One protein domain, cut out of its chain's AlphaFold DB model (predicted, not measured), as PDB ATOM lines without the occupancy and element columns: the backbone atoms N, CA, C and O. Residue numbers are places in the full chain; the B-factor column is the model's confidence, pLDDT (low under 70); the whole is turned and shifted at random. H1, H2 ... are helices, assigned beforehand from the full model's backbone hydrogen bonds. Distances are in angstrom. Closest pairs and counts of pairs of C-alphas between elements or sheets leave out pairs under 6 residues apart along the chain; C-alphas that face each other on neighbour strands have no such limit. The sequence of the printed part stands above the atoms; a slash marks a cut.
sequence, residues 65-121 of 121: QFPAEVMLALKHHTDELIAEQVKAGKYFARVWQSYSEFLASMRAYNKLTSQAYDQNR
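Overview. This is residues 65 to 121 of the 121 residues of an uncharacterized protein of Colwellia sp. MB3u-70 (UniProt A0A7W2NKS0). Two long helices, H2 and H1, meet near their ends as an open V, and the short H3 carries on from the far end of H2. The 57 printed residues hold three named helices, H1, H2 and H3 in chain order, and no named strand: all helix. The outline is flat, 46 by 28 by 11 A, and only just loose, close to extended, with a radius of gyration of the C-alphas of 15.2 A.

Arrangement. Start at H2, residues 90 to 112: it touches H1, residues 68 to 88, only at the corner, where C-alphas 86 and 93 are closest at 4.3 A. They run opposite ways at a tilt of 37 degrees, only just steep. H3, residues 114 to 120, is close to H2 but not clearly touching; C-alphas 110 and 116 are closest, 7.9 A apart. Their tilt is shallow, 28 degrees, the same way. H1 and H3 are apart. Every O i to N i+4 pair is within hydrogen-bond range in H1 and H3, and 18 of 19 in H2.

Along the chain. Find C-alpha 90 at (154.125, 185.474, 179.326); H2 runs 33.9 A from there. H1 begins at (148.642, 171.508, 209.186) and spans 30.3 A; H3 spans 10.2 A.

Size, cuts and confidence. The C-alphas of Ala 88 and Arg 121 are farthest apart, 46.3 A. Both links are tight, the printed part has no cut, and no printed residue is under 70 in pLDDT.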
ATOM      1  N   GLN A  65     156.581 165.961 211.131       93.31
ATOM      2  CA  GLN A  65     155.798 166.553 210.055       93.31
ATOM      3  C   GLN A  65     155.544 168.024 210.373       93.31
ATOM      4  O   GLN A  65     155.462 168.406 211.541       93.31
ATOM      5  N   PHE A  66     155.424 168.842 209.330       94.31
ATOM      6  CA  PHE A  66     154.959 170.211 209.508       94.31
ATOM      7  C   PHE A  66     153.514 170.200 210.020       94.31
ATOM      8  O   PHE A  66     152.715 169.397 209.527       94.31
ATOM      9  N   PRO A  67     153.167 171.090 210.964       96.25
ATOM     10  CA  PRO A  67     151.784 171.288 211.368       96.25
ATOM     11  C   PRO A  67     150.880 171.651 210.181       96.25
ATOM     12  O   PRO A  67     151.332 172.229 209.184       96.25
ATOM     13  N   ALA A  68     149.593 171.316 210.280       96.12
ATOM     14  CA  ALA A  68     148.642 171.508 209.186       96.12
ATOM     15  C   ALA A  68     148.484 172.989 208.812       96.12
ATOM     16  O   ALA A  68     148.421 173.327 207.632       96.12
ATOM     17  N   GLU A  69     148.488 173.879 209.801       97.12
ATOM     18  CA  GLU A  69     148.417 175.325 209.623       97.12
ATOM     19  C   GLU A  69     149.626 175.876 208.858       97.12
ATOM     20  O   GLU A  69     149.463 176.719 207.976       97.12
ATOM     21  N   VAL A  70     150.824 175.335 209.110       96.19
ATOM     22  CA  VAL A  70     152.039 175.706 208.371       96.19
ATOM     23  C   VAL A  70     151.912 175.265 206.916       96.19
ATOM     24  O   VAL A  70     152.187 176.041 206.004       96.19
ATOM     25  N   MET A  71     151.434 174.043 206.676       95.75
ATOM     26  CA  MET A  71     151.215 173.530 205.322       95.75
ATOM     27  C   MET A  71     150.166 174.338 204.544       95.75
ATOM     28  O   MET A  71     150.350 174.591 203.352       95.75
ATOM     29  N   LEU A  72     149.087 174.765 205.205       95.75
ATOM     30  CA  LEU A  72     148.056 175.618 204.608       95.75
ATOM     31  C   LEU A  72     148.607 177.001 204.249       95.75
ATOM     32  O   LEU A  72     148.367 177.470 203.136       95.75
ATOM     33  N   ALA A  73     149.381 177.618 205.145       96.62
ATOM     34  CA  ALA A  73     150.020 178.907 204.893       96.62
ATOM     35  C   ALA A  73     151.012 178.833 203.720       96.62
ATOM     36  O   ALA A  73     150.961 179.659 202.810       96.62
ATOM     37  N   LEU A  74     151.857 177.795 203.681       95.75
ATOM     38  CA  LEU A  74     152.792 177.568 202.574       95.75
ATOM     39  C   LEU A  74     152.061 177.396 201.240       95.75
ATOM     40  O   LEU A  74     152.474 177.972 200.234       95.75
ATOM     41  N   LYS A  75     150.955 176.641 201.225       94.56
ATOM     42  CA  LYS A  75     150.131 176.472 200.024       94.56
ATOM     43  C   LYS A  75     149.536 177.805 199.568       94.56
ATOM     44  O   LYS A  75     149.631 178.125 198.390       94.56
ATOM     45  N   HIS A  76     148.959 178.571 200.490       96.75
ATOM     46  CA  HIS A  76     148.358 179.867 200.189       96.75
ATOM     47  C   HIS A  76     149.367 180.834 199.560       96.75
ATOM     48  O   HIS A  76     149.123 181.324 198.462       96.75
ATOM     49  N   HIS A  77     150.530 181.024 200.184       97.25
ATOM     50  CA  HIS A  77     151.556 181.922 199.648       97.25
ATOM     51  C   HIS A  77     152.166 181.425 198.333       97.25
ATOM     52  O   HIS A  77     152.520 182.228 197.473       97.25
ATOM     53  N   THR A  78     152.256 180.105 198.136       95.75
ATOM     54  CA  THR A  78     152.660 179.534 196.843       95.75
ATOM     55  C   THR A  78     151.640 179.879 195.754       95.75
ATOM     56  O   THR A  78     152.031 180.324 194.676       95.75
ATOM     57  N   ASP A  79     150.342 179.724 196.040       96.06
ATOM     58  CA  ASP A  79     149.260 180.051 195.104       96.06
ATOM     59  C   ASP A  79     149.281 181.561 194.745       96.06
ATOM     60  O   ASP A  79     149.149 181.922 193.573       96.06
ATOM     61  N   GLU A  80     149.517 182.443 195.726       98.31
ATOM     62  CA  GLU A  80     149.653 183.897 195.521       98.31
ATOM     63  C   GLU A  80     150.846 184.262 194.630       98.31
ATOM     64  O   GLU A  80     150.682 184.975 193.635       98.31
ATOM     65  N   LEU A  81     152.036 183.741 194.950       97.75
ATOM     66  CA  LEU A  81     153.257 184.023 194.199       97.75
ATOM     67  C   LEU A  81     153.138 183.542 192.751       97.75
ATOM     68  O   LEU A  81     153.514 184.251 191.822       97.75
ATOM     69  N   ILE A  82     152.581 182.353 192.530       97.62
ATOM     70  CA  ILE A  82     152.351 181.837 191.178       97.62
ATOM     71  C   ILE A  82     151.412 182.763 190.401       97.62
ATOM     72  O   ILE A  82     151.693 183.081 189.245       97.62
ATOM     73  N   ALA A  83     150.321 183.229 191.017       98.00
ATOM     74  CA  ALA A  83     149.396 184.155 190.370       98.00
ATOM     75  C   ALA A  83     150.071 185.487 189.998       98.00
ATOM     76  O   ALA A  83     149.782 186.046 188.937       98.00
ATOM     77  N   GLU A  84     150.984 185.982 190.835       98.44
ATOM     78  CA  GLU A  84     151.823 187.142 190.526       98.44
ATOM     79  C   GLU A  84     152.746 186.869 189.330       98.44
ATOM     80  O   GLU A  84     152.731 187.622 188.355       98.44
ATOM     81  N   GLN A  85     153.490 185.758 189.347       98.31
ATOM     82  CA  GLN A  85     154.439 185.402 188.287       98.31
ATOM     83  C   GLN A  85     153.752 185.170 186.930       98.31
ATOM     84  O   GLN A  85     154.259 185.593 185.888       98.31
ATOM     85  N   VAL A  86     152.558 184.564 186.925       98.25
ATOM     86  CA  VAL A  86     151.728 184.404 185.717       98.25
ATOM     87  C   VAL A  86     151.342 185.762 185.127       98.25
ATOM     88  O   VAL A  86     151.397 185.937 183.911       98.25
ATOM     89  N   LYS A  87     150.977 186.741 185.966       98.00
ATOM     90  CA  LYS A  87     150.648 188.104 185.511       98.00
ATOM     91  C   LYS A  87     151.885 188.862 185.029       98.00
ATOM     92  O   LYS A  87     151.788 189.635 184.080       98.00
ATOM     93  N   ALA A  88     153.029 188.638 185.672       96.94
ATOM     94  CA  ALA A  88     154.270 189.350 185.391       96.94
ATOM     95  C   ALA A  88     154.941 188.920 184.074       96.94
ATOM     96  O   ALA A  88     155.606 189.737 183.438       96.94
ATOM     97  N   GLY A  89     154.779 187.663 183.634       97.12
ATOM     98  CA  GLY A  89     155.540 187.142 182.495       97.12
ATOM     99  C   GLY A  89     154.814 186.113 181.631       97.12
ATOM    100  O   GLY A  89     154.466 185.025 182.083       97.12
ATOM    101  N   LYS A  90     154.718 186.393 180.321       97.38
ATOM    102  CA  LYS A  90     154.125 185.474 179.326       97.38
ATOM    103  C   LYS A  90     154.819 184.105 179.267       97.38
ATOM    104  O   LYS A  90     154.158 183.100 179.024       97.38
ATOM    105  N   TYR A  91     156.139 184.058 179.473       97.62
ATOM    106  CA  TYR A  91     156.884 182.796 179.485       97.62
ATOM    107  C   TYR A  91     156.523 181.940 180.701       97.62
ATOM    108  O   TYR A  91     156.170 180.773 180.538       97.62
ATOM    109  N   PHE A  92     156.533 182.535 181.899       98.25
ATOM    110  CA  PHE A  92     156.121 181.847 183.118       98.25
ATOM    111  C   PHE A  92     154.675 181.358 183.005       98.25
ATOM    112  O   PHE A  92     154.414 180.189 183.260       98.25
ATOM    113  N   ALA A  93     153.758 182.208 182.527       98.31
ATOM    114  CA  ALA A  93     152.361 181.838 182.304       98.31
ATOM    115  C   ALA A  93     152.214 180.597 181.409       98.31
ATOM    116  O   ALA A  93     151.472 179.676 181.741       98.31
ATOM    117  N   ARG A  94     152.963 180.538 180.299       98.38
ATOM    118  CA  ARG A  94     152.954 179.385 179.387       98.38
ATOM    119  C   ARG A  94     153.465 178.108 180.060       98.38
ATOM    120  O   ARG A  94     152.858 177.053 179.893       98.38
ATOM    121  N   VAL A  95     154.582 178.189 180.786       97.88
ATOM    122  CA  VAL A  95     155.159 177.034 181.495       97.88
ATOM    123  C   VAL A  95     154.215 176.559 182.598       97.88
ATOM    124  O   VAL A  95     153.947 175.365 182.696       97.88
ATOM    125  N   TRP A  96     153.666 177.489 183.380       98.00
ATOM    126  CA  TRP A  96     152.735 177.185 184.459       98.00
ATOM    127  C   TRP A  96     151.448 176.530 183.955       98.00
ATOM    128  O   TRP A  96     150.988 175.567 184.565       98.00
ATOM    129  N   GLN A  97     150.894 176.989 182.828       98.19
ATOM    130  CA  GLN A  97     149.718 176.359 182.224       98.19
ATOM    131  C   GLN A  97     149.986 174.883 181.903       98.19
ATOM    132  O   GLN A  97     149.277 174.011 182.395       98.19
ATOM    133  N   SER A  98     151.064 174.604 181.162       98.25
ATOM    134  CA  SER A  98     151.470 173.234 180.812       98.25
ATOM    135  C   SER A  98     151.683 172.361 182.055       98.25
ATOM    136  O   SER A  98     151.155 171.253 182.165       98.25
ATOM    137  N   TYR A  99     152.424 172.884 183.035       96.12
ATOM    138  CA  TYR A  99     152.732 172.166 184.266       96.12
ATOM    139  C   TYR A  99     151.484 171.865 185.107       96.12
ATOM    140  O   TYR A  99     151.309 170.739 185.570       96.12
ATOM    141  N   SER A 100     150.614 172.854 185.320       96.62
ATOM    142  CA  SER A 100     149.447 172.717 186.198       96.62
ATOM    143  C   SER A 100     148.377 171.789 185.619       96.62
ATOM    144  O   SER A 100     147.802 170.998 186.371       96.62
ATOM    145  N   GLU A 101     148.167 171.810 184.300       98.25
ATOM    146  CA  GLU A 101     147.304 170.851 183.599       98.25
ATOM    147  C   GLU A 101     147.812 169.416 183.776       98.25
ATOM    148  O   GLU A 101     147.062 168.525 184.189       98.25
ATOM    149  N   PHE A 102     149.109 169.194 183.532       97.31
ATOM    150  CA  PHE A 102     149.719 167.879 183.707       97.31
ATOM    151  C   PHE A 102     149.654 167.406 185.166       97.31
ATOM    152  O   PHE A 102     149.276 166.264 185.437       97.31
ATOM    153  N   LEU A 103     149.955 168.289 186.121       94.81
ATOM    154  CA  LEU A 103     149.893 167.985 187.549       94.81
ATOM    155  C   LEU A 103     148.477 167.592 187.991       94.81
ATOM    156  O   LEU A 103     148.322 166.655 188.777       94.81
ATOM    157  N   ALA A 104     147.444 168.286 187.506       96.88
ATOM    158  CA  ALA A 104     146.055 167.953 187.808       96.88
ATOM    159  C   ALA A 104     145.682 166.557 187.279       96.88
ATOM    160  O   ALA A 104     145.119 165.752 188.026       96.88
ATOM    161  N   SER A 105     146.067 166.250 186.037       98.00
ATOM    162  CA  SER A 105     145.861 164.934 185.421       98.00
ATOM    163  C   SER A 105     146.560 163.814 186.205       98.00
ATOM    164  O   SER A 105     145.925 162.837 186.612       98.00
ATOM    165  N   MET A 106     147.845 163.988 186.528       96.50
ATOM    166  CA  MET A 106     148.618 162.990 187.276       96.50
ATOM    167  C   MET A 106     148.108 162.780 188.702       96.50
ATOM    168  O   MET A 106     148.104 161.651 189.191       96.50
ATOM    169  N   ARG A 107     147.633 163.832 189.382       95.31
ATOM    170  CA  ARG A 107     147.001 163.697 190.707       95.31
ATOM    171  C   ARG A 107     145.740 162.839 190.646       95.31
ATOM    172  O   ARG A 107     145.550 161.994 191.519       95.31
ATOM    173  N   ALA A 108     144.900 163.043 189.632       97.19
ATOM    174  CA  ALA A 108     143.703 162.234 189.440       97.19
ATOM    175  C   ALA A 108     144.060 160.761 189.185       97.19
ATOM    176  O   ALA A 108     143.484 159.879 189.820       97.19
ATOM    177  N   TYR A 109     145.053 160.503 188.329       97.62
ATOM    178  CA  TYR A 109     145.549 159.154 188.060       97.62
ATOM    179  C   TYR A 109     146.118 158.477 189.319       97.62
ATOM    180  O   TYR A 109     145.650 157.404 189.695       97.62
ATOM    181  N   ASN A 110     147.053 159.123 190.024       96.00
ATOM    182  CA  ASN A 110     147.721 158.552 191.202       96.00
ATOM    183  C   ASN A 110     146.752 158.235 192.348       96.00
ATOM    184  O   ASN A 110     146.964 157.268 193.080       96.00
ATOM    185  N   LYS A 111     145.677 159.026 192.492       96.81
ATOM    186  CA  LYS A 111     144.611 158.759 193.466       96.81
ATOM    187  C   LYS A 111     143.903 157.428 193.190       96.81
ATOM    188  O   LYS A 111     143.524 156.740 194.131       96.81
ATOM    189  N   LEU A 112     143.712 157.081 191.917       96.88
ATOM    190  CA  LEU A 112     143.038 155.853 191.490       96.88
ATOM    191  C   LEU A 112     143.968 154.633 191.461       96.88
ATOM    192  O   LEU A 112     143.478 153.507 191.452       96.88
ATOM    193  N   THR A 113     145.285 154.845 191.423       96.75
ATOM    194  CA  THR A 113     146.282 153.780 191.256       96.75
ATOM    195  C   THR A 113     147.122 153.579 192.513       96.75
ATOM    196  O   THR A 113     146.696 152.853 193.409       96.75
ATOM    197  N   SER A 114     148.298 154.206 192.606       94.00
ATOM    198  CA  SER A 114     149.274 153.971 193.676       94.00
ATOM    199  C   SER A 114     148.696 154.267 195.054       94.00
ATOM    200  O   SER A 114     148.772 153.424 195.939       94.00
ATOM    201  N   GLN A 115     148.031 155.415 195.222       95.81
ATOM    202  CA  GLN A 115     147.449 155.771 196.516       95.81
ATOM    203  C   GLN A 115     146.352 154.786 196.936       95.81
ATOM    204  O   GLN A 115     146.275 154.416 198.103       95.81
ATOM    205  N   ALA A 116     145.502 154.361 195.997       97.00
ATOM    206  CA  ALA A 116     144.451 153.394 196.286       97.00
ATOM    207  C   ALA A 116     145.032 152.017 196.640       97.00
ATOM    208  O   ALA A 116     144.535 151.377 197.564       97.00
ATOM    209  N   TYR A 117     146.083 151.574 195.947       97.50
ATOM    210  CA  TYR A 117     146.784 150.330 196.266       97.50
ATOM    211  C   TYR A 117     147.349 150.364 197.692       97.50
ATOM    212  O   TYR A 117     147.001 149.491 198.484       97.50
ATOM    213  N   ASP A 118     148.115 151.405 198.034       96.38
ATOM    214  CA  ASP A 118     148.774 151.555 199.342       96.38
ATOM    215  C   ASP A 118     147.782 151.673 200.516       96.38
ATOM    216  O   ASP A 118     148.133 151.415 201.662       96.38
ATOM    217  N   GLN A 119     146.544 152.111 200.256       96.12
ATOM    218  CA  GLN A 119     145.508 152.265 201.284       96.12
ATOM    219  C   GLN A 119     144.654 151.011 201.505       96.12
ATOM    220  O   GLN A 119     144.016 150.898 202.549       96.12
ATOM    221  N   ASN A 120     144.575 150.106 200.523       95.62
ATOM    222  CA  ASN A 120     143.658 148.957 200.549       95.62
ATOM    223  C   ASN A 120     144.374 147.600 200.666       95.62
ATOM    224  O   ASN A 120     143.707 146.563 200.654       95.62
ATOM    225  N   ARG A 121     145.705 147.587 200.734       88.75
ATOM    226  CA  ARG A 121     146.540 146.392 200.892       88.75
ATOM    227  C   ARG A 121     147.653 146.661 201.887       88.75
ATOM    228  O   ARG A 121     148.055 145.678 202.543       88.75
TER     229      ARG A 121